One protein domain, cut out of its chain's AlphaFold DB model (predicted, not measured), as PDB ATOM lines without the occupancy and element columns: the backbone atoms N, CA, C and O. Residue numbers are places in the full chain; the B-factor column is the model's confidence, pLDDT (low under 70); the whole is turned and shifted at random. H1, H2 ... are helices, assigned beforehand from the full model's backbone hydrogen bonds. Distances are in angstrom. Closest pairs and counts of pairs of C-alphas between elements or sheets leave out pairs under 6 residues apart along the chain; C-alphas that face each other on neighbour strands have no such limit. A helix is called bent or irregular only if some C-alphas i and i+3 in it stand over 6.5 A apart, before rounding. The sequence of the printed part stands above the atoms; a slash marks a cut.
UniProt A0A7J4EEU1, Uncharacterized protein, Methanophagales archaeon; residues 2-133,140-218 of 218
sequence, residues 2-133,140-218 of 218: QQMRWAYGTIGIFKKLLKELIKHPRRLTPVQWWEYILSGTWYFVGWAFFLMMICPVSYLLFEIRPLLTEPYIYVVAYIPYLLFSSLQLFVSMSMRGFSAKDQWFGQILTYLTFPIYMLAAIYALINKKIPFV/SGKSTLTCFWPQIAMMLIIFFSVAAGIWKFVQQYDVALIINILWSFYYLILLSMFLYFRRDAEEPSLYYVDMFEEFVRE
ATOM      1  N   GLN A   2     164.570 114.337  86.960       85.12
ATOM      2  CA  GLN A   2     164.957 113.480  88.088       85.12
ATOM      3  C   GLN A   2     163.772 113.086  88.988       85.12
ATOM      4  O   GLN A   2     163.611 111.910  89.300       85.12
ATOM      5  N   GLN A   3     162.880 114.038  89.287       89.81
ATOM      6  CA  GLN A   3     161.666 113.788  90.074       89.81
ATOM      7  C   GLN A   3     160.720 112.758  89.438       89.81
ATOM      8  O   GLN A   3     160.206 111.893  90.142       89.81
ATOM      9  N   MET A   4     160.554 112.771  88.108       89.25
ATOM     10  CA  MET A   4     159.750 111.757  87.411       89.25
ATOM     11  C   MET A   4     160.322 110.359  87.628       89.25
ATOM     12  O   MET A   4     159.589 109.424  87.925       89.25
ATOM     13  N   ARG A   5     161.642 110.207  87.470       89.25
ATOM     14  CA  ARG A   5     162.301 108.903  87.585       89.25
ATOM     15  C   ARG A   5     162.115 108.306  88.972       89.25
ATOM     16  O   ARG A   5     161.822 107.118  89.083       89.25
ATOM     17  N   TRP A   6     162.291 109.122  90.007       91.62
ATOM     18  CA  TRP A   6     162.081 108.682  91.378       91.62
ATOM     19  C   TRP A   6     160.618 108.320  91.633       91.62
ATOM     20  O   TRP A   6     160.356 107.241  92.164       91.62
ATOM     21  N   ALA A   7     159.680 109.146  91.169       93.69
ATOM     22  CA  ALA A   7     158.253 108.888  91.314       93.69
ATOM     23  C   ALA A   7     157.816 107.594  90.614       93.69
ATOM     24  O   ALA A   7     157.263 106.693  91.244       93.69
ATOM     25  N   TYR A   8     158.137 107.460  89.326       93.19
ATOM     26  CA  TYR A   8     157.774 106.302  88.513       93.19
ATOM     27  C   TYR A   8     158.393 105.009  89.062       93.19
ATOM     28  O   TYR A   8     157.702 104.000  89.214       93.19
ATOM     29  N   GLY A   9     159.686 105.036  89.408       92.50
ATOM     30  CA  GLY A   9     160.382 103.876  89.966       92.50
ATOM     31  C   GLY A   9     159.789 103.427  91.301       92.50
ATOM     32  O   GLY A   9     159.533 102.238  91.494       92.50
ATOM     33  N   THR A  10     159.508 104.376  92.194       94.12
ATOM     34  CA  THR A  10     158.960 104.091  93.527       94.12
ATOM     35  C   THR A  10     157.550 103.512  93.441       94.12
ATOM     36  O   THR A  10     157.288 102.464  94.030       94.12
ATOM     37  N   ILE A  11     156.661 104.112  92.643       93.81
ATOM     38  CA  ILE A  11     155.286 103.618  92.463       93.81
ATOM     39  C   ILE A  11     155.282 102.250  91.756       93.81
ATOM     40  O   ILE A  11     154.521 101.349  92.123       93.81
ATOM     41  N   GLY A  12     156.180 102.041  90.788       91.75
ATOM     42  CA  GLY A  12     156.344 100.750  90.119       91.75
ATOM     43  C   GLY A  12     156.767  99.626  91.077       91.75
ATOM     44  O   GLY A  12     156.263  98.502  90.983       91.75
ATOM     45  N   ILE A  13     157.656  99.922  92.032       92.38
ATOM     46  CA  ILE A  13     158.044  98.985  93.101       92.38
ATOM     47  C   ILE A  13     156.895  98.797  94.098       92.38
ATOM     48  O   ILE A  13     156.626  97.664  94.497       92.38
ATOM     49  N   PHE A  14     156.172  99.862  94.447       93.88
ATOM     50  CA  PHE A  14     155.066  99.823  95.404       93.88
ATOM     51  C   PHE A  14     153.983  98.803  95.016       93.88
ATOM     52  O   PHE A  14     153.524  98.026  95.851       93.88
ATOM     53  N   LYS A  15     153.649  98.685  93.726       88.00
ATOM     54  CA  LYS A  15     152.712  97.654  93.237       88.00
ATOM     55  C   LYS A  15     153.187  96.224  93.521       88.00
ATOM     56  O   LYS A  15     152.372  95.342  93.794       88.00
ATOM     57  N   LYS A  16     154.497  95.969  93.437       91.00
ATOM     58  CA  LYS A  16     155.089  94.664  93.779       91.00
ATOM     59  C   LYS A  16     155.101  94.459  95.292       91.00
ATOM     60  O   LYS A  16     154.728  93.385  95.748       91.00
ATOM     61  N   LEU A  17     155.441  95.504  96.045       93.94
ATOM     62  CA  LEU A  17     155.422  95.511  97.506       93.94
ATOM     63  C   LEU A  17     154.039  95.130  98.057       93.94
ATOM     64  O   LEU A  17     153.951  94.262  98.917       93.94
ATOM     65  N   LEU A  18     152.955  95.707  97.526       93.31
ATOM     66  CA  LEU A  18     151.589  95.371  97.949       93.31
ATOM     67  C   LEU A  18     151.246  93.896  97.703       93.31
ATOM     68  O   LEU A  18     150.619  93.251  98.541       93.31
ATOM     69  N   LYS A  19     151.688  93.334  96.571       93.88
ATOM     70  CA  LYS A  19     151.507  91.901  96.287       93.88
ATOM     71  C   LYS A  19     152.280  91.032  97.279       93.88
ATOM     72  O   LYS A  19     151.751  90.014  97.715       93.88
ATOM     73  N   GLU A  20     153.501  91.423  97.631       94.75
ATOM     74  CA  GLU A  20     154.325  90.716  98.615       94.75
ATOM     75  C   GLU A  20     153.753  90.805 100.031       94.75
ATOM     76  O   GLU A  20     153.747  89.801 100.735       94.75
ATOM     77  N   LEU A  21     153.199  91.952 100.427       94.56
ATOM     78  CA  LEU A  21     152.524  92.118 101.717       94.56
ATOM     79  C   LEU A  21     151.354  91.138 101.864       94.56
ATOM     80  O   LEU A  21     151.213  90.495 102.898       94.56
ATOM     81  N   ILE A  22     150.540  90.996 100.814       95.44
ATOM     82  CA  ILE A  22     149.375  90.101 100.818       95.44
ATOM     83  C   ILE A  22     149.811  88.630 100.795       95.44
ATOM     84  O   ILE A  22     149.267  87.811 101.531       95.44
ATOM     85  N   LYS A  23     150.789  88.273  99.953       96.50
ATOM     86  CA  LYS A  23     151.231  86.877  99.794       96.50
ATOM     87  C   LYS A  23     152.095  86.383 100.952       96.50
ATOM     88  O   LYS A  23     152.026  85.214 101.322       96.50
ATOM     89  N   HIS A  24     152.937  87.254 101.497       95.94
ATOM     90  CA  HIS A  24     153.985  86.902 102.447       95.94
ATOM     91  C   HIS A  24     154.135  87.959 103.559       95.94
ATOM     92  O   HIS A  24     155.226  88.504 103.754       95.94
ATOM     93  N   PRO A  25     153.086  88.212 104.366       93.31
ATOM     94  CA  PRO A  25     153.085  89.286 105.365       93.31
ATOM     95  C   PRO A  25     154.162  89.126 106.449       93.31
ATOM     96  O   PRO A  25     154.576  90.105 107.057       93.31
ATOM     97  N   ARG A  26     154.656  87.903 106.684       94.50
ATOM     98  CA  ARG A  26     155.667  87.599 107.714       94.50
ATOM     99  C   ARG A  26     157.121  87.741 107.243       94.50
ATOM    100  O   ARG A  26     158.024  87.459 108.021       94.50
ATOM    101  N   ARG A  27     157.370  88.137 105.984       94.50
ATOM    102  CA  ARG A  27     158.740  88.320 105.457       94.50
ATOM    103  C   ARG A  27     159.469  89.522 106.054       94.50
ATOM    104  O   ARG A  27     160.691  89.506 106.112       94.50
ATOM    105  N   LEU A  28     158.724  90.543 106.463       95.19
ATOM    106  CA  LEU A  28     159.245  91.757 107.084       95.19
ATOM    107  C   LEU A  28     158.519  92.005 108.402       95.19
ATOM    108  O   LEU A  28     157.397  91.539 108.616       95.19
ATOM    109  N   THR A  29     159.164  92.762 109.283       96.81
ATOM    110  CA  THR A  29     158.519  93.241 110.507       96.81
ATOM    111  C   THR A  29     157.400  94.239 110.171       96.81
ATOM    112  O   THR A  29     157.466  94.912 109.138       96.81
ATOM    113  N   PRO A  30     156.382  94.401 111.037       95.44
ATOM    114  CA  PRO A  30     155.324  95.391 110.821       95.44
ATOM    115  C   PRO A  30     155.849  96.820 110.618       95.44
ATOM    116  O   PRO A  30     155.310  97.560 109.799       95.44
ATOM    117  N   VAL A  31     156.931  97.191 111.311       96.69
ATOM    118  CA  VAL A  31     157.568  98.513 111.183       96.69
ATOM    119  C   VAL A  31     158.199  98.691 109.801       96.69
ATOM    120  O   VAL A  31     157.975  99.706 109.154       96.69
ATOM    121  N   GLN A  32     158.907  97.681 109.293       96.25
ATOM    122  CA  GLN A  32     159.468  97.730 107.939       96.25
ATOM    123  C   GLN A  32     158.369  97.823 106.876       96.25
ATOM    124  O   GLN A  32     158.489  98.595 105.928       96.25
ATOM    125  N   TRP A  33     157.272  97.074 107.033       95.94
ATOM    126  CA  TRP A  33     156.121  97.209 106.136       95.94
ATOM    127  C   TRP A  33     155.558  98.624 106.139       95.94
ATOM    128  O   TRP A  33     155.298  99.173 105.071       95.94
ATOM    129  N   TRP A  34     155.411  99.221 107.320       95.44
ATOM    130  CA  TRP A  34     154.967 100.600 107.462       95.44
ATOM    131  C   TRP A  34     155.889 101.580 106.724       95.44
ATOM    132  O   TRP A  34     155.409 102.382 105.925       95.44
ATOM    133  N   GLU A  35     157.206 101.474 106.908       95.31
ATOM    134  CA  GLU A  35     158.198 102.326 106.234       95.31
ATOM    135  C   GLU A  35     158.148 102.200 104.704       95.31
ATOM    136  O   GLU A  35     158.190 103.206 103.985       95.31
ATOM    137  N   TYR A  36     158.015 100.973 104.190       95.06
ATOM    138  CA  TYR A  36     157.901 100.739 102.753       95.06
ATOM    139  C   TYR A  36     156.571 101.237 102.178       95.06
ATOM    140  O   TYR A  36     156.561 101.781 101.073       95.06
ATOM    141  N   ILE A  37     155.459 101.086 102.904       95.19
ATOM    142  CA  ILE A  37     154.157 101.629 102.489       95.19
ATOM    143  C   ILE A  37     154.211 103.157 102.467       95.19
ATOM    144  O   ILE A  37     153.804 103.768 101.478       95.19
ATOM    145  N   LEU A  38     154.763 103.776 103.511       94.00
ATOM    146  CA  LEU A  38     154.908 105.227 103.603       94.00
ATOM    147  C   LEU A  38     155.742 105.767 102.433       94.00
ATOM    148  O   LEU A  38     155.323 106.685 101.730       94.00
ATOM    149  N   SER A  39     156.886 105.139 102.160       93.56
ATOM    150  CA  SER A  39     157.760 105.530 101.051       93.56
ATOM    151  C   SER A  39     157.105 105.293  99.685       93.56
ATOM    152  O   SER A  39     157.203 106.127  98.788       93.56
ATOM    153  N   GLY A  40     156.400 104.169  99.522       93.19
ATOM    154  CA  GLY A  40     155.726 103.796  98.278       93.19
ATOM    155  C   GLY A  40     154.531 104.683  97.921       93.19
ATOM    156  O   GLY A  40     154.244 104.883  96.741       93.19
ATOM    157  N   THR A  41     153.857 105.240  98.932       94.81
ATOM    158  CA  THR A  41     152.678 106.107  98.768       94.81
ATOM    159  C   THR A  41     153.017 107.591  98.629       94.81
ATOM    160  O   THR A  41     152.184 108.362  98.158       94.81
ATOM    161  N   TRP A  42     154.240 108.005  98.971       94.75
ATOM    162  CA  TRP A  42     154.627 109.417  99.025       94.75
ATOM    163  C   TRP A  42     154.376 110.179  97.714       94.75
ATOM    164  O   TRP A  42     153.823 111.275  97.723       94.75
ATOM    165  N   TYR A  43     154.696 109.581  96.564       95.50
ATOM    166  CA  TYR A  43     154.549 110.242  95.260       95.50
ATOM    167  C   TYR A  43     153.095 110.420  94.792       95.50
ATOM    168  O   TYR A  43     152.850 111.174  93.853       95.50
ATOM    169  N   PHE A  44     152.110 109.812  95.463       95.75
ATOM    170  CA  PHE A  44     150.698 110.124  95.212       95.75
ATOM    171  C   PHE A  44     150.308 111.525  95.704       95.75
ATOM    172  O   PHE A  44     149.235 112.016  95.353       95.75
ATOM    173  N   VAL A  45     151.192 112.212  96.438       96.19
ATOM    174  CA  VAL A  45     150.995 113.603  96.862       96.19
ATOM    175  C   VAL A  45     150.709 114.551  95.690       96.19
ATOM    176  O   VAL A  45     149.971 115.515  95.864       96.19
ATOM    177  N   GLY A  46     151.191 114.256  94.474       96.19
ATOM    178  CA  GLY A  46     150.843 115.041  93.284       96.19
ATOM    179  C   GLY A  46     149.336 115.091  93.015       96.19
ATOM    180  O   GLY A  46     148.789 116.159  92.751       96.19
ATOM    181  N   TRP A  47     148.650 113.953  93.162       96.75
ATOM    182  CA  TRP A  47     147.191 113.881  93.062       96.75
ATOM    183  C   TRP A  47     146.503 114.587  94.225       96.75
ATOM    184  O   TRP A  47     145.520 115.288  94.009       96.75
ATOM    185  N   ALA A  48     147.033 114.448  95.444       96.50
ATOM    186  CA  ALA A  48     146.499 115.157  96.602       96.50
ATOM    187  C   ALA A  48     146.549 116.680  96.391       96.50
ATOM    188  O   ALA A  48     145.537 117.351  96.559       96.50
ATOM    189  N   PHE A  49     147.681 117.221  95.936       96.62
ATOM    190  CA  PHE A  49     147.825 118.648  95.642       96.62
ATOM    191  C   PHE A  49     146.898 119.116  94.525       96.62
ATOM    192  O   PHE A  49     146.273 120.166  94.659       96.62
ATOM    193  N   PHE A  50     146.762 118.335  93.452       97.06
ATOM    194  CA  PHE A  50     145.806 118.634  92.390       97.06
ATOM    195  C   PHE A  50     144.371 118.717  92.920       97.06
ATOM    196  O   PHE A  50     143.686 119.707  92.674       97.06
ATOM    197  N   LEU A  51     143.935 117.723  93.700       96.31
ATOM    198  CA  LEU A  51     142.599 117.708  94.296       96.31
ATOM    199  C   LEU A  51     142.395 118.883  95.257       96.31
ATOM    200  O   LEU A  51     141.371 119.554  95.178       96.31
ATOM    201  N   MET A  52     143.384 119.189  96.099       94.81
ATOM    202  CA  MET A  52     143.333 120.339  97.005       94.81
ATOM    203  C   MET A  52     143.177 121.669  96.258       94.81
ATOM    204  O   MET A  52     142.459 122.536  96.741       94.81
ATOM    205  N   MET A  53     143.793 121.824  95.080       96.69
ATOM    206  CA  MET A  53     143.612 123.005  94.226       96.69
ATOM    207  C   MET A  53     142.248 123.019  93.522       96.69
ATOM    208  O   MET A  53     141.619 124.070  93.421       96.69
ATOM    209  N   ILE A  54     141.759 121.864  93.060       96.31
ATOM    210  CA  ILE A  54     140.470 121.750  92.359       96.31
ATOM    211  C   ILE A  54     139.273 121.922  93.300       96.31
ATOM    212  O   ILE A  54     138.242 122.441  92.874       96.31
ATOM    213  N   CYS A  55     139.384 121.543  94.573       95.00
ATOM    214  CA  CYS A  55     138.301 121.692  95.546       95.00
ATOM    215  C   CYS A  55     137.762 123.136  95.633       95.00
ATOM    216  O   CYS A  55     136.587 123.327  95.311       95.00
ATOM    217  N   PRO A  56     138.561 124.166  95.976       95.69
ATOM    218  CA  PRO A  56     138.057 125.534  96.040       95.69
ATOM    219  C   PRO A  56     137.667 126.073  94.660       95.69
ATOM    220  O   PRO A  56     136.667 126.774  94.550       95.69
ATOM    221  N   VAL A  57     138.365 125.691  93.584       96.94
ATOM    222  CA  VAL A  57     137.984 126.057  92.205       96.94
ATOM    223  C   VAL A  57     136.569 125.579  91.873       96.94
ATOM    224  O   VAL A  57     135.765 126.341  91.335       96.94
ATOM    225  N   SER A  58     136.250 124.327  92.207       96.31
ATOM    226  CA  SER A  58     134.949 123.733  91.902       96.31
ATOM    227  C   SER A  58     133.815 124.378  92.701       96.31
ATOM    228  O   SER A  58     132.739 124.602  92.149       96.31
ATOM    229  N   TYR A  59     134.072 124.771  93.952       95.50
ATOM    230  CA  TYR A  59     133.134 125.571  94.738       95.50
ATOM    231  C   TYR A  59     132.928 126.969  94.128       95.50
ATOM    232  O   TYR A  59     131.793 127.388  93.927       95.50
ATOM    233  N   LEU A  60     133.996 127.691  93.770       96.19
ATOM    234  CA  LEU A  60     133.869 129.061  93.250       96.19
ATOM    235  C   LEU A  60     133.168 129.113  91.885       96.19
ATOM    236  O   LEU A  60     132.319 129.978  91.655       96.19
ATOM    237  N   LEU A  61     133.480 128.176  90.985       96.00
ATOM    238  CA  LEU A  61     132.885 128.131  89.649       96.00
ATOM    239  C   LEU A  61     131.479 127.525  89.663       96.00
ATOM    240  O   LEU A  61     130.542 128.144  89.159       96.00
ATOM    241  N   PHE A  62     131.322 126.353  90.279       94.62
ATOM    242  CA  PHE A  62     130.126 125.514  90.137       94.62
ATOM    243  C   PHE A  62     129.295 125.385  91.413       94.62
ATOM    244  O   PHE A  62     128.264 124.722  91.388       94.62
ATOM    245  N   GLU A  63     129.735 125.974  92.528       91.81
ATOM    246  CA  GLU A  63     129.056 125.890  93.831       91.81
ATOM    247  C   GLU A  63     128.863 124.453  94.326       91.81
ATOM    248  O   GLU A  63     127.968 124.160  95.118       91.81
ATOM    249  N   ILE A  64     129.749 123.547  93.906       92.12
ATOM    250  CA  ILE A  64     129.809 122.193  94.452       92.12
ATOM    251  C   ILE A  64     130.232 122.316  95.918       92.12
ATOM    252  O   ILE A  64     131.289 122.876  96.205       92.12
ATOM    253  N   ARG A  65     129.410 121.799  96.843       87.62
ATOM    254  CA  ARG A  65     129.632 121.861  98.299       87.62
ATOM    255  C   ARG A  65     129.972 120.473  98.861       87.62
ATOM    256  O   ARG A  65     129.058 119.750  99.250       87.62
ATOM    257  N   PRO A  66     131.259 120.076  98.934       80.00
ATOM    258  CA  PRO A  66     131.638 118.794  99.531       80.00
ATOM    259  C   PRO A  66     131.388 118.744 101.041       80.00
ATOM    260  O   PRO A  66     131.102 117.683 101.586       80.00
ATOM    261  N   LEU A  67     131.515 119.890 101.718       85.38
ATOM    262  CA  LEU A  67     131.328 120.017 103.159       85.38
ATOM    263  C   LEU A  67     130.018 120.757 103.447       85.38
ATOM    264  O   LEU A  67     129.899 121.953 103.183       85.38
ATOM    265  N   LEU A  68     129.046 120.040 104.005       86.19
ATOM    266  CA  LEU A  68     127.764 120.587 104.455       86.19
ATOM    267  C   LEU A  68     127.865 120.945 105.941       86.19
ATOM    268  O   LEU A  68     127.385 120.223 106.812       86.19
ATOM    269  N   THR A  69     128.593 122.011 106.255       86.25
ATOM    270  CA  THR A  69     128.817 122.461 107.636       86.25
ATOM    271  C   THR A  69     129.009 123.972 107.663       86.25
ATOM    272  O   THR A  69     129.404 124.567 106.661       86.25
ATOM    273  N   GLU A  70     128.748 124.584 108.817       89.69
ATOM    274  CA  GLU A  70     129.012 126.000 109.048       89.69
ATOM    275  C   GLU A  70     130.487 126.357 108.771       89.69
ATOM    276  O   GLU A  70     131.389 125.721 109.336       89.69
ATOM    277  N   PRO A  71     130.768 127.401 107.970       89.81
ATOM    278  CA  PRO A  71     132.134 127.796 107.614       89.81
ATOM    279  C   PRO A  71     133.025 128.092 108.829       89.81
ATOM    280  O   PRO A  71     134.233 127.855 108.807       89.81
ATOM    281  N   TYR A  72     132.432 128.565 109.925       91.00
ATOM    282  CA  TYR A  72     133.143 128.841 111.170       91.00
ATOM    283  C   TYR A  72     133.714 127.577 111.822       91.00
ATOM    284  O   TYR A  72     134.835 127.605 112.327       91.00
ATOM    285  N   ILE A  73     132.987 126.454 111.764       93.44
ATOM    286  CA  ILE A  73     133.459 125.170 112.302       93.44
ATOM    287  C   ILE A  73     134.689 124.710 111.521       93.44
ATOM    288  O   ILE A  73     135.661 124.253 112.123       93.44
ATOM    289  N   TYR A  74     134.684 124.895 110.197       91.31
ATOM    290  CA  TYR A  74     135.855 124.623 109.367       91.31
ATOM    291  C   TYR A  74     137.070 125.427 109.840       91.31
ATOM    292  O   TYR A  74     138.121 124.840 110.077       91.31
ATOM    293  N   VAL A  75     136.939 126.744 110.036       91.38
ATOM    294  CA  VAL A  75     138.067 127.593 110.459       91.38
ATOM    295  C   VAL A  75     138.594 127.173 111.834       91.38
ATOM    296  O   VAL A  75     139.800 126.996 112.002       91.38
ATOM    297  N   VAL A  76     137.698 126.964 112.802       94.81
ATOM    298  CA  VAL A  76     138.070 126.610 114.181       94.81
ATOM    299  C   VAL A  76     138.725 125.230 114.261       94.81
ATOM    300  O   VAL A  76     139.658 125.056 115.037       94.81
ATOM    301  N   ALA A  77     138.287 124.259 113.460       93.38
ATOM    302  CA  ALA A  77     138.892 122.930 113.444       93.38
ATOM    303  C   ALA A  77     140.193 122.888 112.623       93.38
ATOM    304  O   ALA A  77     141.187 122.291 113.042       93.38
ATOM    305  N   TYR A  78     140.200 123.522 111.449       92.31
ATOM    306  CA  TYR A  78     141.277 123.370 110.476       92.31
ATOM    307  C   TYR A  78     142.498 124.235 110.787       92.31
ATOM    308  O   TYR A  78     143.623 123.765 110.631       92.31
ATOM    309  N   ILE A  79     142.320 125.482 111.237       94.38
ATOM    310  CA  ILE A  79     143.454 126.388 111.476       94.38
ATOM    311  C   ILE A  79     144.399 125.861 112.569       94.38
ATOM    312  O   ILE A  79     145.603 125.812 112.310       94.38
ATOM    313  N   PRO A  80     143.929 125.390 113.743       96.50
ATOM    314  CA  PRO A  80     144.817 124.795 114.742       96.50
ATOM    315  C   PRO A  80     145.564 123.568 114.211       96.50
ATOM    316  O   PRO A  80     146.766 123.436 114.435       96.50
ATOM    317  N   TYR A  81     144.876 122.708 113.453       96.19
ATOM    318  CA  TYR A  81     145.485 121.548 112.808       96.19
ATOM    319  C   TYR A  81     146.586 121.953 111.811       96.19
ATOM    320  O   TYR A  81     147.691 121.403 111.844       96.19
ATOM    321  N   LEU A  82     146.320 122.942 110.954       94.75
ATOM    322  CA  LEU A  82     147.279 123.453 109.974       94.75
ATOM    323  C   LEU A  82     148.516 124.044 110.658       94.75
ATOM    324  O   LEU A  82     149.644 123.763 110.252       94.75
ATOM    325  N   LEU A  83     148.318 124.848 111.704       96.00
ATOM    326  CA  LEU A  83     149.412 125.469 112.446       96.00
ATOM    327  C   LEU A  83     150.260 124.424 113.168       96.00
ATOM    328  O   LEU A  83     151.484 124.469 113.075       96.00
ATOM    329  N   PHE A  84     149.626 123.462 113.840       97.00
ATOM    330  CA  PHE A  84     150.335 122.408 114.558       97.00
ATOM    331  C   PHE A  84     151.136 121.510 113.608       97.00
ATOM    332  O   PHE A  84     152.323 121.283 113.831       97.00
ATOM    333  N   SER A  85     150.517 121.048 112.517       95.38
ATOM    334  CA  SER A  85     151.187 120.209 111.515       95.38
ATOM    335  C   SER A  85     152.355 120.935 110.843       95.38
ATOM    336  O   SER A  85     153.441 120.366 110.707       95.38
ATOM    337  N   SER A  86     152.172 122.214 110.499       93.31
ATOM    338  CA  SER A  86     153.244 123.052 109.957       93.31
ATOM    339  C   SER A  86     154.367 123.217 110.978       93.31
ATOM    340  O   SER A  86     155.521 122.936 110.671       93.31
ATOM    341  N   LEU A  87     154.051 123.588 112.220       95.56
ATOM    342  CA  LEU A  87     155.049 123.765 113.273       95.56
ATOM    343  C   LEU A  87     155.853 122.484 113.516       95.56
ATOM    344  O   LEU A  87     157.078 122.540 113.588       95.56
ATOM    345  N   GLN A  88     155.189 121.330 113.587       95.88
ATOM    346  CA  GLN A  88     155.847 120.036 113.754       95.88
ATOM    347  C   GLN A  88     156.840 119.760 112.616       95.88
ATOM    348  O   GLN A  88     157.973 119.334 112.866       95.88
ATOM    349  N   LEU A  89     156.449 120.029 111.368       93.31
ATOM    350  CA  LEU A  89     157.335 119.891 110.218       93.31
ATOM    351  C   LEU A  89     158.541 120.838 110.326       93.31
ATOM    352  O   LEU A  89     159.680 120.389 110.200       93.31
ATOM    353  N   PHE A  90     158.305 122.118 110.614       93.50
ATOM    354  CA  PHE A  90     159.372 123.116 110.688       93.50
ATOM    355  C   PHE A  90     160.357 122.833 111.826       93.50
ATOM    356  O   PHE A  90     161.573 122.874 111.628       93.50
ATOM    357  N   VAL A  91     159.859 122.482 113.012       95.44
ATOM    358  CA  VAL A  91     160.693 122.134 114.169       95.44
ATOM    359  C   VAL A  91     161.504 120.872 113.888       95.44
ATOM    360  O   VAL A  91     162.721 120.878 114.065       95.44
ATOM    361  N   SER A  92     160.869 119.807 113.387       95.06
ATOM    362  CA  SER A  92     161.560 118.536 113.124       95.06
ATOM    363  C   SER A  92     162.673 118.660 112.077       95.06
ATOM    364  O   SER A  92     163.729 118.045 112.230       95.06
ATOM    365  N   MET A  93     162.478 119.482 111.043       93.50
ATOM    366  CA  MET A  93     163.505 119.757 110.036       93.50
ATOM    367  C   MET A  93     164.600 120.689 110.565       93.50
ATOM    368  O   MET A  93     165.778 120.478 110.273       93.50
ATOM    369  N   SER A  94     164.246 121.665 111.402       93.88
ATOM    370  CA  SER A  94     165.224 122.568 112.024       93.88
ATOM    371  C   SER A  94     166.161 121.817 112.972       93.88
ATOM    372  O   SER A  94     167.367 122.046 112.956       93.88
ATOM    373  N   MET A  95     165.644 120.833 113.718       94.94
ATOM    374  CA  MET A  95     166.459 119.930 114.547       94.94
ATOM    375  C   MET A  95     167.459 119.093 113.733       94.94
ATOM    376  O   MET A  95     168.450 118.617 114.278       94.94
ATOM    377  N   ARG A  96     167.217 118.916 112.429       93.44
ATOM    378  CA  ARG A  96     168.107 118.217 111.488       93.44
ATOM    379  C   ARG A  96     169.068 119.165 110.757       93.44
ATOM    380  O   ARG A  96     169.770 118.724 109.854       93.44
ATOM    381  N   GLY A  97     169.095 120.447 111.129       93.31
ATOM    382  CA  GLY A  97     169.999 121.454 110.568       93.31
ATOM    383  C   GLY A  97     169.506 122.137 109.290       93.31
ATOM    384  O   GLY A  97     170.264 122.893 108.688       93.31
ATOM    385  N   PHE A  98     168.259 121.911 108.861       92.12
ATOM    386  CA  PHE A  98     167.700 122.610 107.699       92.12
ATOM    387  C   PHE A  98     167.246 124.018 108.077       92.12
ATOM    388  O   PHE A  98     166.509 124.188 109.049       92.12
ATOM    389  N   SER A  99     167.605 125.027 107.280       93.31
ATOM    390  CA  SER A  99     167.109 126.388 107.499       93.31
ATOM    391  C   SER A  99     165.614 126.493 107.169       93.31
ATOM    392  O   SER A  99     165.103 125.775 106.308       93.31
ATOM    393  N   ALA A 100     164.896 127.426 107.805       90.50
ATOM    394  CA  ALA A 100     163.479 127.656 107.504       90.50
ATOM    395  C   ALA A 100     163.250 128.012 106.021       90.50
ATOM    396  O   ALA A 100     162.251 127.611 105.428       90.50
ATOM    397  N   LYS A 101     164.200 128.725 105.402       90.81
ATOM    398  CA  LYS A 101     164.159 129.082 103.978       90.81
ATOM    399  C   LYS A 101     164.208 127.842 103.083       90.81
ATOM    400  O   LYS A 101     163.400 127.730 102.162       90.81
ATOM    401  N   ASP A 102     165.114 126.908 103.368       90.38
ATOM    402  CA  ASP A 102     165.253 125.674 102.584       90.38
ATOM    403  C   ASP A 102     164.008 124.797 102.709       90.38
ATOM    404  O   ASP A 102     163.552 124.211 101.729       90.38
ATOM    405  N   GLN A 103     163.413 124.760 103.903       92.06
ATOM    406  CA  GLN A 103     162.167 124.040 104.155       92.06
ATOM    407  C   GLN A 103     161.013 124.626 103.330       92.06
ATOM    408  O   GLN A 103     160.317 123.881 102.640       92.06
ATOM    409  N   TRP A 104     160.848 125.956 103.331       91.12
ATOM    410  CA  TRP A 104     159.837 126.640 102.519       91.12
ATOM    411  C   TRP A 104     160.014 126.376 101.024       91.12
ATOM    412  O   TRP A 104     159.060 125.982 100.351       91.12
ATOM    413  N   PHE A 105     161.228 126.535 100.493       92.06
ATOM    414  CA  PHE A 105     161.488 126.263  99.080       92.06
ATOM    415  C   PHE A 105     161.325 124.787  98.721       92.06
ATOM    416  O   PHE A 105     160.790 124.485  97.655       92.06
ATOM    417  N   GLY A 106     161.693 123.867  99.614       91.81
ATOM    418  CA  GLY A 106     161.446 122.438  99.440       91.81
ATOM    419  C   GLY A 106     159.956 122.111  99.322       91.81
ATOM    420  O   GLY A 106     159.559 121.362  98.426       91.81
ATOM    421  N   GLN A 107     159.112 122.717 100.162       92.38
ATOM    422  CA  GLN A 107     157.656 122.560 100.072       92.38
ATOM    423  C   GLN A 107     157.109 123.114  98.755       92.38
ATOM    424  O   GLN A 107     156.374 122.415  98.059       92.38
ATOM    425  N   ILE A 108     157.518 124.325  98.364       94.00
ATOM    426  CA  ILE A 108     157.062 124.938  97.109       94.00
ATOM    427  C   ILE A 108     157.481 124.086  95.906       94.00
ATOM    428  O   ILE A 108     156.653 123.793  95.052       94.00
ATOM    429  N   LEU A 109     158.731 123.619  95.848       92.25
ATOM    430  CA  LEU A 109     159.198 122.732  94.775       92.25
ATOM    431  C   LEU A 109     158.411 121.414  94.733       92.25
ATOM    432  O   LEU A 109     158.084 120.920  93.651       92.25
ATOM    433  N   THR A 110     158.058 120.857  95.893       93.06
ATOM    434  CA  THR A 110     157.217 119.652  95.970       93.06
ATOM    435  C   THR A 110     155.809 119.933  95.436       93.06
ATOM    436  O   THR A 110     155.273 119.133  94.676       93.06
ATOM    437  N   TYR A 111     155.235 121.099  95.739       94.12
ATOM    438  CA  TYR A 111     153.966 121.536  95.153       94.12
ATOM    439  C   TYR A 111     154.060 121.724  93.636       94.12
ATOM    440  O   TYR A 111     153.246 121.183  92.899       94.12
ATOM    441  N   LEU A 112     155.079 122.426  93.135       93.56
ATOM    442  CA  LEU A 112     155.256 122.704  91.702       93.56
ATOM    443  C   LEU A 112     155.481 121.446  90.850       93.56
ATOM    444  O   LEU A 112     155.245 121.458  89.638       93.56
ATOM    445  N   THR A 113     155.931 120.358  91.476       93.38
ATOM    446  CA  THR A 113     156.153 119.060  90.828       93.38
ATOM    447  C   THR A 113     154.895 118.189  90.756       93.38
ATOM    448  O   THR A 113     154.963 117.098  90.185       93.38
ATOM    449  N   PHE A 114     153.732 118.677  91.215       95.00
ATOM    450  CA  PHE A 114     152.467 117.935  91.176       95.00
ATOM    451  C   PHE A 114     152.130 117.289  89.814       95.00
ATOM    452  O   PHE A 114     151.768 116.109  89.832       95.00
ATOM    453  N   PRO A 115     152.308 117.939  88.636       93.44
ATOM    454  CA  PRO A 115     151.915 117.331  87.362       93.44
ATOM    455  C   PRO A 115     152.815 116.145  87.022       93.44
ATOM    456  O   PRO A 115     152.366 115.141  86.476       93.44
ATOM    457  N   ILE A 116     154.096 116.249  87.386       92.50
ATOM    458  CA  ILE A 116     155.099 115.205  87.168       92.50
ATOM    459  C   ILE A 116     154.759 113.986  88.023       92.50
ATOM    460  O   ILE A 116     154.800 112.859  87.541       92.50
ATOM    461  N   TYR A 117     154.399 114.200  89.288       95.12
ATOM    462  CA  TYR A 117     153.999 113.120  90.187       95.12
ATOM    463  C   TYR A 117     152.688 112.455  89.764       95.12
ATOM    464  O   TYR A 117     152.598 111.228  89.801       95.12
ATOM    465  N   MET A 118     151.707 113.228  89.291       95.00
ATOM    466  CA  MET A 118     150.475 112.673  88.724       95.00
ATOM    467  C   MET A 118     150.766 111.794  87.506       95.00
ATOM    468  O   MET A 118     150.344 110.639  87.478       95.00
ATOM    469  N   LEU A 119     151.531 112.309  86.537       92.69
ATOM    470  CA  LEU A 119     151.874 111.575  85.320       92.69
ATOM    471  C   LEU A 119     152.673 110.305  85.637       92.69
ATOM    472  O   LEU A 119     152.363 109.228  85.129       92.69
ATOM    473  N   ALA A 120     153.652 110.403  86.541       93.00
ATOM    474  CA  ALA A 120     154.416 109.256  87.019       93.00
ATOM    475  C   ALA A 120     153.520 108.189  87.655       93.00
ATOM    476  O   ALA A 120     153.710 107.002  87.387       93.00
ATOM    477  N   ALA A 121     152.541 108.601  88.465       93.94
ATOM    478  CA  ALA A 121     151.589 107.689  89.082       93.94
ATOM    479  C   ALA A 121     150.732 106.974  88.033       93.94
ATOM    480  O   ALA A 121     150.643 105.748  88.074       93.94
ATOM    481  N   ILE A 122     150.173 107.699  87.058       93.31
ATOM    482  CA  ILE A 122     149.391 107.096  85.967       93.31
ATOM    483  C   ILE A 122     150.247 106.078  85.215       93.31
ATOM    484  O   ILE A 122     149.877 104.906  85.127       93.31
ATOM    485  N   TYR A 123     151.415 106.499  84.725       92.62
ATOM    486  CA  TYR A 123     152.286 105.666  83.896       92.62
ATOM    487  C   TYR A 123     152.777 104.422  84.639       92.62
ATOM    488  O   TYR A 123     152.799 103.328  84.069       92.62
ATOM    489  N   ALA A 124     153.113 104.551  85.923       91.81
ATOM    490  CA  ALA A 124     153.506 103.417  86.749       91.81
ATOM    491  C   ALA A 124     152.344 102.435  86.982       91.81
ATOM    492  O   ALA A 124     152.551 101.220  86.943       91.81
ATOM    493  N   LEU A 125     151.115 102.925  87.180       89.56
ATOM    494  CA  LEU A 125     149.939 102.073  87.388       89.56
ATOM    495  C   LEU A 125     149.587 101.264  86.130       89.56
ATOM    496  O   LEU A 125     149.414 100.035  86.216       89.56
ATOM    497  N   ILE A 126     149.577 101.921  84.964       91.06
ATOM    498  CA  ILE A 126     149.325 101.285  83.657       91.06
ATOM    499  C   ILE A 126     150.537 100.500  83.127       91.06
ATOM    500  O   ILE A 126     150.400  99.697  82.210       91.06
ATOM    501  N   ASN A 127     151.705 100.617  83.770       88.31
ATOM    502  CA  ASN A 127     152.969  99.972  83.386       88.31
ATOM    503  C   ASN A 127     153.493 100.438  82.006       88.31
ATOM    504  O   ASN A 127     154.132  99.658  81.293       88.31
ATOM    505  N   LYS A 128     153.243 101.706  81.634       87.19
ATOM    506  CA  LYS A 128     153.792 102.334  80.417       87.19
ATOM    507  C   LYS A 128     155.295 102.525  80.610       87.19
ATOM    508  O   LYS A 128     155.730 103.146  81.577       87.19
ATOM    509  N   LYS A 129     156.103 101.952  79.713       84.25
ATOM    510  CA  LYS A 129     157.568 102.027  79.798       84.25
ATOM    511  C   LYS A 129     158.035 103.438  79.449       84.25
ATOM    512  O   LYS A 129     157.740 103.926  78.366       84.25
ATOM    513  N   ILE A 130     158.814 104.041  80.341       81.50
ATOM    514  CA  ILE A 130     159.444 105.348  80.129       81.50
ATOM    515  C   ILE A 130     160.939 105.123  79.842       81.50
ATOM    516  O   ILE A 130     161.592 104.412  80.615       81.50
ATOM    517  N   PRO A 131     161.509 105.689  78.765       75.44
ATOM    518  CA  PRO A 131     162.931 105.625  78.486       75.44
ATOM    519  C   PRO A 131     163.726 106.389  79.544       75.44
ATOM    520  O   PRO A 131     163.302 107.399  80.115       75.44
ATOM    521  N   PHE A 132     164.925 105.889  79.805       75.00
ATOM    522  CA  PHE A 132     165.828 106.493  80.764       75.00
ATOM    523  C   PHE A 132     166.548 107.684  80.127       75.00
ATOM    524  O   PHE A 132     167.588 107.531  79.494       75.00
ATOM    525  N   VAL A 133     165.991 108.883  80.302       70.56
ATOM    526  CA  VAL A 133     166.638 110.124  79.859       70.56
ATOM    527  C   VAL A 133     167.520 110.669  80.982       70.56
ATOM    528  O   VAL A 133     167.064 110.909  82.109       70.56
ATOM    529  N   SER A 140     172.946 125.276  78.094       48.25
ATOM    530  CA  SER A 140     172.955 126.752  78.150       48.25
ATOM    531  C   SER A 140     171.614 127.408  77.769       48.25
ATOM    532  O   SER A 140     171.505 128.636  77.751       48.25
ATOM    533  N   GLY A 141     170.590 126.607  77.459       57.53
ATOM    534  CA  GLY A 141     169.250 127.070  77.111       57.53
ATOM    535  C   GLY A 141     168.431 127.434  78.349       57.53
ATOM    536  O   GLY A 141     168.311 126.650  79.290       57.53
ATOM    537  N   LYS A 142     167.841 128.634  78.358       59.84
ATOM    538  CA  LYS A 142     166.840 129.012  79.366       59.84
ATOM    539  C   LYS A 142     165.571 128.207  79.113       59.84
ATOM    540  O   LYS A 142     165.026 128.284  78.017       59.84
ATOM    541  N   SER A 143     165.055 127.519  80.130       65.31
ATOM    542  CA  SER A 143     163.783 126.790  80.028       65.31
ATOM    543  C   SER A 143     162.657 127.659  79.441       65.31
ATOM    544  O   SER A 143     162.372 128.763  79.921       65.31
ATOM    545  N   THR A 144     162.004 127.181  78.380       73.06
ATOM    546  CA  THR A 144     160.877 127.884  77.746       73.06
ATOM    547  C   THR A 144     159.616 127.760  78.614       73.06
ATOM    548  O   THR A 144     159.395 126.737  79.258       73.06
ATOM    549  N   LEU A 145     158.770 128.801  78.657       74.12
ATOM    550  CA  LEU A 145     157.510 128.805  79.433       74.12
ATOM    551  C   LEU A 145     156.578 127.640  79.077       74.12
ATOM    552  O   LEU A 145     155.861 127.146  79.941       74.12
ATOM    553  N   THR A 146     156.631 127.176  77.830       74.62
ATOM    554  CA  THR A 146     155.854 126.040  77.319       74.62
ATOM    555  C   THR A 146     156.099 124.749  78.100       74.62
ATOM    556  O   THR A 146     155.195 123.933  78.232       74.62
ATOM    557  N   CYS A 147     157.277 124.586  78.710       76.06
ATOM    558  CA  CYS A 147     157.601 123.415  79.526       76.06
ATOM    559  C   CYS A 147     156.801 123.345  80.838       76.06
ATOM    560  O   CYS A 147     156.743 122.294  81.470       76.06
ATOM    561  N   PHE A 148     156.198 124.462  81.249       84.88
ATOM    562  CA  PHE A 148     155.411 124.595  82.474       84.88
ATOM    563  C   PHE A 148     153.919 124.773  82.171       84.88
ATOM    564  O   PHE A 148     153.178 125.324  82.988       84.88
ATOM    565  N   TRP A 149     153.460 124.338  80.991       87.12
ATOM    566  CA  TRP A 149     152.064 124.496  80.595       87.12
ATOM    567  C   TRP A 149     151.064 123.909  81.608       87.12
ATOM    568  O   TRP A 149     150.052 124.575  81.819       87.12
ATOM    569  N   PRO A 150     151.302 122.772  82.311       90.94
ATOM    570  CA  PRO A 150     150.333 122.271  83.288       90.94
ATOM    571  C   PRO A 150     150.182 123.210  84.489       90.94
ATOM    572  O   PRO A 150     149.076 123.428  84.982       90.94
ATOM    573  N   GLN A 151     151.289 123.806  84.946       92.69
ATOM    574  CA  GLN A 151     151.277 124.797  86.021       92.69
ATOM    575  C   GLN A 151     150.568 126.074  85.565       92.69
ATOM    576  O   GLN A 151     149.716 126.583  86.286       92.69
ATOM    577  N   ILE A 152     150.867 126.558  84.355       93.06
ATOM    578  CA  ILE A 152     150.238 127.756  83.781       93.06
ATOM    579  C   ILE A 152     148.733 127.536  83.582       93.06
ATOM    580  O   ILE A 152     147.938 128.392  83.959       93.06
ATOM    581  N   ALA A 153     148.326 126.385  83.046       94.75
ATOM    582  CA  ALA A 153     146.923 126.034  82.863       94.75
ATOM    583  C   ALA A 153     146.175 126.027  84.203       94.75
ATOM    584  O   ALA A 153     145.125 126.655  84.324       94.75
ATOM    585  N   MET A 154     146.751 125.400  85.236       96.31
ATOM    586  CA  MET A 154     146.164 125.410  86.576       96.31
ATOM    587  C   MET A 154     146.100 126.825  87.168       96.31
ATOM    588  O   MET A 154     145.081 127.203  87.741       96.31
ATOM    589  N   MET A 155     147.139 127.646  86.982       96.19
ATOM    590  CA  MET A 155     147.124 129.050  87.409       96.19
ATOM    591  C   MET A 155     145.998 129.843  86.749       96.19
ATOM    592  O   MET A 155     145.325 130.608  87.433       96.19
ATOM    593  N   LEU A 156     145.770 129.658  85.445       96.94
ATOM    594  CA  LEU A 156     144.687 130.328  84.726       96.94
ATOM    595  C   LEU A 156     143.318 129.889  85.250       96.94
ATOM    596  O   LEU A 156     142.480 130.741  85.539       96.94
ATOM    597  N   ILE A 157     143.107 128.584  85.443       97.75
ATOM    598  CA  ILE A 157     141.868 128.042  86.026       97.75
ATOM    599  C   ILE A 157     141.603 128.669  87.399       97.75
ATOM    600  O   ILE A 157     140.506 129.169  87.657       97.75
ATOM    601  N   ILE A 158     142.616 128.693  88.268       97.94
ATOM    602  CA  ILE A 158     142.513 129.285  89.602       97.94
ATOM    603  C   ILE A 158     142.227 130.787  89.505       97.94
ATOM    604  O   ILE A 158     141.325 131.272  90.185       97.94
ATOM    605  N   PHE A 159     142.927 131.519  88.637       97.88
ATOM    606  CA  PHE A 159     142.725 132.955  88.437       97.88
ATOM    607  C   PHE A 159     141.280 133.285  88.038       97.88
ATOM    608  O   PHE A 159     140.640 134.122  88.678       97.88
ATOM    609  N   PHE A 160     140.728 132.582  87.045       97.88
ATOM    610  CA  PHE A 160     139.333 132.768  86.641       97.88
ATOM    611  C   PHE A 160     138.352 132.353  87.744       97.88
ATOM    612  O   PHE A 160     137.345 133.032  87.946       97.88
ATOM    613  N   SER A 161     138.658 131.298  88.508       97.81
ATOM    614  CA  SER A 161     137.831 130.891  89.651       97.81
ATOM    615  C   SER A 161     137.780 131.954  90.749       97.81
ATOM    616  O   SER A 161     136.711 132.218  91.290       97.81
ATOM    617  N   VAL A 162     138.903 132.622  91.038       97.56
ATOM    618  CA  VAL A 162     138.971 133.713  92.020       97.56
ATOM    619  C   VAL A 162     138.158 134.908  91.536       97.56
ATOM    620  O   VAL A 162     137.368 135.445  92.306       97.56
ATOM    621  N   ALA A 163     138.288 135.289  90.262       97.19
ATOM    622  CA  ALA A 163     137.499 136.376  89.686       97.19
ATOM    623  C   ALA A 163     135.986 136.096  89.769       97.19
ATOM    624  O   ALA A 163     135.223 136.948  90.227       97.19
ATOM    625  N   ALA A 164     135.559 134.881  89.407       96.88
ATOM    626  CA  ALA A 164     134.168 134.447  89.538       96.88
ATOM    627  C   ALA A 164     133.706 134.431  91.006       96.88
ATOM    628  O   ALA A 164     132.613 134.899  91.321       96.88
ATOM    629  N   GLY A 165     134.557 133.948  91.912       96.75
ATOM    630  CA  GLY A 165     134.314 133.931  93.350       96.75
ATOM    631  C   GLY A 165     134.084 135.322  93.934       96.75
ATOM    632  O   GLY A 165     133.112 135.529  94.657       96.75
ATOM    633  N   ILE A 166     134.937 136.289  93.583       96.31
ATOM    634  CA  ILE A 166     134.807 137.689  94.014       96.31
ATOM    635  C   ILE A 166     133.493 138.281  93.501       96.31
ATOM    636  O   ILE A 166     132.761 138.909  94.263       96.31
ATOM    637  N   TRP A 167     133.156 138.042  92.231       96.38
ATOM    638  CA  TRP A 167     131.901 138.520  91.651       96.38
ATOM    639  C   TRP A 167     130.663 137.963  92.377       96.38
ATOM    640  O   TRP A 167     129.718 138.710  92.635       96.38
ATOM    641  N   LYS A 168     130.679 136.680  92.763       95.31
ATOM    642  CA  LYS A 168     129.615 136.065  93.579       95.31
ATOM    643  C   LYS A 168     129.589 136.612  95.004       95.31
ATOM    644  O   LYS A 168     128.515 136.862  95.549       95.31
ATOM    645  N   PHE A 169     130.757 136.835  95.602       95.06
ATOM    646  CA  PHE A 169     130.872 137.334  96.970       95.06
ATOM    647  C   PHE A 169     130.220 138.710  97.140       95.06
ATOM    648  O   PHE A 169     129.480 138.908  98.097       95.06
ATOM    649  N   VAL A 170     130.405 139.618  96.177       94.62
ATOM    650  CA  VAL A 170     129.782 140.959  96.189       94.62
ATOM    651  C   VAL A 170     128.245 140.900  96.177       94.62
ATOM    652  O   VAL A 170     127.587 141.849  96.596       94.62
ATOM    653  N   GLN A 171     127.660 139.790  95.719       93.38
ATOM    654  CA  GLN A 171     126.210 139.597  95.668       93.38
ATOM    655  C   GLN A 171     125.666 138.877  96.907       93.38
ATOM    656  O   GLN A 171     124.604 139.239  97.404       93.38
ATOM    657  N   GLN A 172     126.369 137.847  97.385       91.44
ATOM    658  CA  GLN A 172     125.851 136.913  98.393       91.44
ATOM    659  C   GLN A 172     126.386 137.170  99.808       91.44
ATOM    660  O   GLN A 172     125.740 136.778 100.774       91.44
ATOM    661  N   TYR A 173     127.563 137.794  99.940       89.25
ATOM    662  CA  TYR A 173     128.266 138.012 101.213       89.25
ATOM    663  C   TYR A 173     128.469 136.732 102.058       89.25
ATOM    664  O   TYR A 173     128.503 136.786 103.286       89.25
ATOM    665  N   ASP A 174     128.638 135.576 101.404       90.00
ATOM    666  CA  ASP A 174     128.861 134.281 102.065       90.00
ATOM    667  C   ASP A 174     130.322 134.129 102.538       90.00
ATOM    668  O   ASP A 174     131.278 134.312 101.777       90.00
ATOM    669  N   VAL A 175     130.507 133.736 103.799       91.50
ATOM    670  CA  VAL A 175     131.813 133.463 104.419       91.50
ATOM    671  C   VAL A 175     132.529 132.292 103.739       91.50
ATOM    672  O   VAL A 175     133.756 132.299 103.616       91.50
ATOM    673  N   ALA A 176     131.789 131.297 103.250       92.81
ATOM    674  CA  ALA A 176     132.368 130.171 102.528       92.81
ATOM    675  C   ALA A 176     133.056 130.612 101.223       92.81
ATOM    676  O   ALA A 176     134.108 130.067 100.874       92.81
ATOM    677  N   LEU A 177     132.529 131.635 100.535       94.19
ATOM    678  CA  LEU A 177     133.186 132.222  99.362       94.19
ATOM    679  C   LEU A 177     134.526 132.843  99.745       94.19
ATOM    680  O   LEU A 177     135.518 132.575  99.072       94.19
ATOM    681  N   ILE A 178     134.589 133.590 100.852       95.06
ATOM    682  CA  ILE A 178     135.839 134.197 101.336       95.06
ATOM    683  C   ILE A 178     136.901 133.120 101.571       95.06
ATOM    684  O   ILE A 178     138.023 133.242 101.086       95.06
ATOM    685  N   ILE A 179     136.547 132.042 102.275       94.69
ATOM    686  CA  ILE A 179     137.481 130.953 102.588       94.69
ATOM    687  C   ILE A 179     138.034 130.321 101.305       94.69
ATOM    688  O   ILE A 179     139.246 130.153 101.172       94.69
ATOM    689  N   ASN A 180     137.169 130.001 100.341       95.75
ATOM    690  CA  ASN A 180     137.601 129.385  99.086       95.75
ATOM    691  C   ASN A 180     138.410 130.352  98.208       95.75
ATOM    692  O   ASN A 180     139.385 129.930  97.590       95.75
ATOM    693  N   ILE A 181     138.074 131.648  98.195       97.12
ATOM    694  CA  ILE A 181     138.873 132.686  97.526       97.12
ATOM    695  C   ILE A 181     140.278 132.746  98.131       97.12
ATOM    696  O   ILE A 181     141.254 132.755  97.383       97.12
ATOM    697  N   LEU A 182     140.400 132.738  99.463       96.69
ATOM    698  CA  LEU A 182     141.693 132.773 100.152       96.69
ATOM    699  C   LEU A 182     142.555 131.549  99.819       96.69
ATOM    700  O   LEU A 182     143.735 131.707  99.508       96.69
ATOM    701  N   TRP A 183     141.976 130.344  99.820       96.25
ATOM    702  CA  TRP A 183     142.692 129.124  99.426       96.25
ATOM    703  C   TRP A 183     143.127 129.142  97.965       96.25
ATOM    704  O   TRP A 183     144.294 128.881  97.671       96.25
ATOM    705  N   SER A 184     142.227 129.497  97.049       97.50
ATOM    706  CA  SER A 184     142.561 129.630  95.629       97.50
ATOM    707  C   SER A 184     143.660 130.671  95.407       97.50
ATOM    708  O   SER A 184     144.601 130.429  94.654       97.50
ATOM    709  N   PHE A 185     143.610 131.803  96.110       97.12
ATOM    710  CA  PHE A 185     144.645 132.830  96.027       97.12
ATOM    711  C   PHE A 185     145.994 132.350  96.584       97.12
ATOM    712  O   PHE A 185     147.034 132.585  95.969       97.12
ATOM    713  N   TYR A 186     145.991 131.609  97.696       96.19
ATOM    714  CA  TYR A 186     147.186 130.952  98.228       96.19
ATOM    715  C   TYR A 186     147.821 130.003  97.199       96.19
ATOM    716  O   TYR A 186     149.029 130.074  96.959       96.19
ATOM    717  N   TYR A 187     147.019 129.171  96.528       96.88
ATOM    718  CA  TYR A 187     147.515 128.288  95.470       96.88
ATOM    719  C   TYR A 187     148.031 129.054  94.251       96.88
ATOM    720  O   TYR A 187     149.045 128.664  93.675       96.88
ATOM    721  N   LEU A 188     147.395 130.171  93.886       96.50
ATOM    722  CA  LEU A 188     147.875 131.037  92.811       96.50
ATOM    723  C   LEU A 188     149.274 131.594  93.123       96.50
ATOM    724  O   LEU A 188     150.156 131.544  92.264       96.50
ATOM    725  N   ILE A 189     149.500 132.060  94.358       95.62
ATOM    726  CA  ILE A 189     150.817 132.528  94.819       95.62
ATOM    727  C   ILE A 189     151.831 131.383  94.782       95.62
ATOM    728  O   ILE A 189     152.909 131.547  94.209       95.62
ATOM    729  N   LEU A 190     151.495 130.219  95.347       94.69
ATOM    730  CA  LEU A 190     152.383 129.054  95.340       94.69
ATOM    731  C   LEU A 190     152.798 128.653  93.927       94.69
ATOM    732  O   LEU A 190     153.985 128.457  93.674       94.69
ATOM    733  N   LEU A 191     151.839 128.554  93.003       94.31
ATOM    734  CA  LEU A 191     152.140 128.207  91.623       94.31
ATOM    735  C   LEU A 191     152.994 129.287  90.966       94.31
ATOM    736  O   LEU A 191     153.974 128.936  90.323       94.31
ATOM    737  N   SER A 192     152.719 130.578  91.194       92.69
ATOM    738  CA  SER A 192     153.490 131.685  90.603       92.69
ATOM    739  C   SER A 192     154.990 131.644  90.922       92.69
ATOM    740  O   SER A 192     155.802 132.113  90.123       92.69
ATOM    741  N   MET A 193     155.382 130.997  92.027       91.94
ATOM    742  CA  MET A 193     156.787 130.784  92.389       91.94
ATOM    743  C   MET A 193     157.552 129.938  91.368       91.94
ATOM    744  O   MET A 193     158.783 129.973  91.358       91.94
ATOM    745  N   PHE A 194     156.877 129.231  90.454       87.56
ATOM    746  CA  PHE A 194     157.561 128.576  89.339       87.56
ATOM    747  C   PHE A 194     158.364 129.580  88.500       87.56
ATOM    748  O   PHE A 194     159.439 129.236  88.020       87.56
ATOM    749  N   LEU A 195     157.899 130.832  88.376       87.00
ATOM    750  CA  LEU A 195     158.607 131.897  87.662       87.00
ATOM    751  C   LEU A 195     159.937 132.253  88.336       87.00
ATOM    752  O   LEU A 195     160.909 132.552  87.643       87.00
ATOM    753  N   TYR A 196     159.985 132.189  89.670       86.88
ATOM    754  CA  TYR A 196     161.208 132.396  90.442       86.88
ATOM    755  C   TYR A 196     162.202 131.259  90.191       86.88
ATOM    756  O   TYR A 196     163.323 131.514  89.758       86.88
ATOM    757  N   PHE A 197     161.772 130.003  90.355       84.12
ATOM    758  CA  PHE A 197     162.643 128.838  90.150       84.12
ATOM    759  C   PHE A 197     163.064 128.634  88.693       84.12
ATOM    760  O   PHE A 197     164.141 128.104  88.430       84.12
ATOM    761  N   ARG A 198     162.248 129.082  87.735       79.81
ATOM    762  CA  ARG A 198     162.569 129.033  86.304       79.81
ATOM    763  C   ARG A 198     163.843 129.809  85.973       79.81
ATOM    764  O   ARG A 198     164.553 129.414  85.053       79.81
ATOM    765  N   ARG A 199     164.135 130.902  86.692       74.19
ATOM    766  CA  ARG A 199     165.313 131.748  86.435       74.19
ATOM    767  C   ARG A 199     166.616 130.948  86.461       74.19
ATOM    768  O   ARG A 199     167.499 131.225  85.653       74.19
ATOM    769  N   ASP A 200     166.677 129.956  87.341       68.44
ATOM    770  CA  ASP A 200     167.854 129.126  87.581       68.44
ATOM    771  C   ASP A 200     167.701 127.717  86.969       68.44
ATOM    772  O   ASP A 200     168.541 126.845  87.184       68.44
ATOM    773  N   ALA A 201     166.624 127.472  86.209       63.22
ATOM    774  CA  ALA A 201     166.326 126.171  85.622       63.22
ATOM    775  C   ALA A 201     166.909 126.033  84.206       63.22
ATOM    776  O   ALA A 201     166.496 126.740  83.277       63.22
ATOM    777  N   GLU A 202     167.810 125.059  84.045       64.44
ATOM    778  CA  GLU A 202     168.270 124.575  82.737       64.44
ATOM    779  C   GLU A 202     167.090 124.058  81.897       64.44
ATOM    780  O   GLU A 202     166.075 123.590  82.429       64.44
ATOM    781  N   GLU A 203     167.218 124.143  80.571       62.81
ATOM    782  CA  GLU A 203     166.203 123.643  79.648       62.81
ATOM    783  C   GLU A 203     165.878 122.163  79.917       62.81
ATOM    784  O   GLU A 203     166.772 121.307  79.914       62.81
ATOM    785  N   PRO A 204     164.601 121.818  80.164       60.59
ATOM    786  CA  PRO A 204     164.225 120.423  80.288       60.59
ATOM    787  C   PRO A 204     164.375 119.726  78.931       60.59
ATOM    788  O   PRO A 204     164.141 120.323  77.884       60.59
ATOM    789  N   SER A 205     164.738 118.439  78.932       57.88
ATOM    790  CA  SER A 205     164.802 117.664  77.690       57.88
ATOM    791  C   SER A 205     163.428 117.659  77.010       57.88
ATOM    792  O   SER A 205     162.446 117.309  77.676       57.88
ATOM    793  N   LEU A 206     163.387 117.951  75.705       60.47
ATOM    794  CA  LEU A 206     162.176 117.967  74.861       60.47
ATOM    795  C   LEU A 206     161.255 116.760  75.104       60.47
ATOM    796  O   LEU A 206     160.050 116.928  75.249       60.47
ATOM    797  N   TYR A 207     161.852 115.592  75.355       58.97
ATOM    798  CA  TYR A 207     161.169 114.343  75.688       58.97
ATOM    799  C   TYR A 207     160.038 114.451  76.734       58.97
ATOM    800  O   TYR A 207     159.054 113.723  76.664       58.97
ATOM    801  N   TYR A 208     160.158 115.326  77.738       62.94
ATOM    802  CA  TYR A 208     159.119 115.464  78.768       62.94
ATOM    803  C   TYR A 208     157.971 116.377  78.358       62.94
ATOM    804  O   TYR A 208     156.849 116.158  78.805       62.94
ATOM    805  N   VAL A 209     158.249 117.388  77.535       67.31
ATOM    806  CA  VAL A 209     157.197 118.205  76.927       67.31
ATOM    807  C   VAL A 209     156.372 117.305  76.014       67.31
ATOM    808  O   VAL A 209     155.157 117.228  76.180       67.31
ATOM    809  N   ASP A 210     157.057 116.504  75.194       69.62
ATOM    810  CA  ASP A 210     156.444 115.513  74.310       69.62
ATOM    811  C   ASP A 210     155.606 114.492  75.088       69.62
ATOM    812  O   ASP A 210     154.511 114.153  74.666       69.62
ATOM    813  N   MET A 211     156.066 114.040  76.260       72.31
ATOM    814  CA  MET A 211     155.324 113.085  77.093       72.31
ATOM    815  C   MET A 211     153.998 113.650  77.620       72.31
ATOM    816  O   MET A 211     152.994 112.939  77.671       72.31
ATOM    817  N   PHE A 212     153.985 114.919  78.034       71.50
ATOM    818  CA  PHE A 212     152.743 115.583  78.432       71.50
ATOM    819  C   PHE A 212     151.826 115.807  77.229       71.50
ATOM    820  O   PHE A 212     150.620 115.622  77.359       71.50
ATOM    821  N   GLU A 213     152.373 116.170  76.067       75.38
ATOM    822  CA  GLU A 213     151.586 116.293  74.837       75.38
ATOM    823  C   GLU A 213     151.008 114.951  74.378       75.38
ATOM    824  O   GLU A 213     149.844 114.890  73.994       75.38
ATOM    825  N   GLU A 214     151.783 113.871  74.453       76.44
ATOM    826  CA  GLU A 214     151.348 112.509  74.141       76.44
ATOM    827  C   GLU A 214     150.220 112.081  75.082       76.44
ATOM    828  O   GLU A 214     149.191 111.604  74.620       76.44
ATOM    829  N   PHE A 215     150.356 112.344  76.386       71.81
ATOM    830  CA  PHE A 215     149.303 112.063  77.364       71.81
ATOM    831  C   PHE A 215     148.005 112.844  77.113       71.81
ATOM    832  O   PHE A 215     146.935 112.342  77.426       71.81
ATOM    833  N   VAL A 216     148.080 114.069  76.583       70.12
ATOM    834  CA  VAL A 216     146.885 114.865  76.244       70.12
ATOM    835  C   VAL A 216     146.244 114.406  74.926       70.12
ATOM    836  O   VAL A 216     145.059 114.657  74.712       70.12
ATOM    837  N   ARG A 217     147.011 113.775  74.028       69.44
ATOM    838  CA  ARG A 217     146.523 113.275  72.730       69.44
ATOM    839  C   ARG A 217     145.894 111.879  72.802       69.44
ATOM    840  O   ARG A 217     145.078 111.578  71.933       69.44
ATOM    841  N   GLU A 218     146.316 111.043  73.752       62.44
ATOM    842  CA  GLU A 218     145.746 109.708  74.040       62.44
ATOM    843  C   GLU A 218     144.387 109.796  74.758       62.44
ATOM    844  O   GLU A 218     143.500 108.984  74.402       62.44
TER     845      GLU A 218
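Overview. This is residues 2 to 133 and 140 to 218 of the 218 residues of an uncharacterized protein of Methanophagales archaeon (UniProt A0A7J4EEU1). What is the main picture? The helix arm H2b runs through the middle, from a cluster of H1, H2a and H5 at one end to the helical hairpin H6 and H7 at the other. H3 stands off to one side with an open gap between it and H2b, H4 leads back from it, and H9 lies near H5 and H6. How large and regular is it? The 211 printed residues include nine named helices, H1 to H9 in chain order, and no named strand, an all-helix class with mostly crossed packing. The whole is only just compact, close to loose, with a radius of gyration of the C-alphas of 19.8 A and spans of 59 by 45 by 40 A.

Arrangement. How does the printed part start? H1, residues 2 to 23, forms a hairpin with H2a, residues 30 to 40, opposite ways at 36 degrees, an only just steep tilt; their closest C-alphas, Phe 14 and Gly 40, are 4.9 A apart. By its hydrogen bonds H2, residues 30 to 62, was assigned as one helix, but it is bent, with C-alphas 40 and 43 7.2 A apart, and H2b, residues 43 to 62, stands at a steep tilt of 58 degrees to H2a. What touches H2b? Among others, H5, residues 114 to 126, touches it, with closest C-alphas Phe 114 and Gly 46 at 3.9 A, and H7, residues 175 to 192, with Asn 180 and Pro 56 at 4.9 A. H6, residues 145 to 172, irregular with C-alphas 147 and 150 8.3 A apart, forms a hairpin with H7 at a shallow tilt of 20 degrees, closest at C-alphas Val 162 and Ile 181, 5.6 A. Where are the others? H3, residues 71 to 94, touches H4, residues 100 to 112, closest at C-alphas Phe 90 and Ala 100, 6.9 A. H8, residues 194 to 198, is near H6, and H9, residues 206 to 217, is near H5. How complete are the helix backbones? Every O i to N i+4 pair is within hydrogen-bond range in H2a, H4, H5, H7, H8 and H9, against 17 of 18 in H1, 13 of 16 in H2b, 18 of 20 in H3 and 20 of 24 in H6.

Along the chain. Where are the anchors? H1 begins at C-alpha 2 (164.957, 113.480, 88.088), and H9 ends at C-alpha 217 (146.523, 113.275, 72.730). Which are longest? From first to last C-alpha H6 measures 37.8 A, H3 33.8 A and H1 32.1 A.

Size, cuts and confidence. Is anything missing? Residues 134 to 139 are not printed, and C-alphas 133 and 140 are 17.9 A apart. Where is confidence low? Residues 140 to 143, 200 to 210 and 217 to 218 have pLDDT under 70.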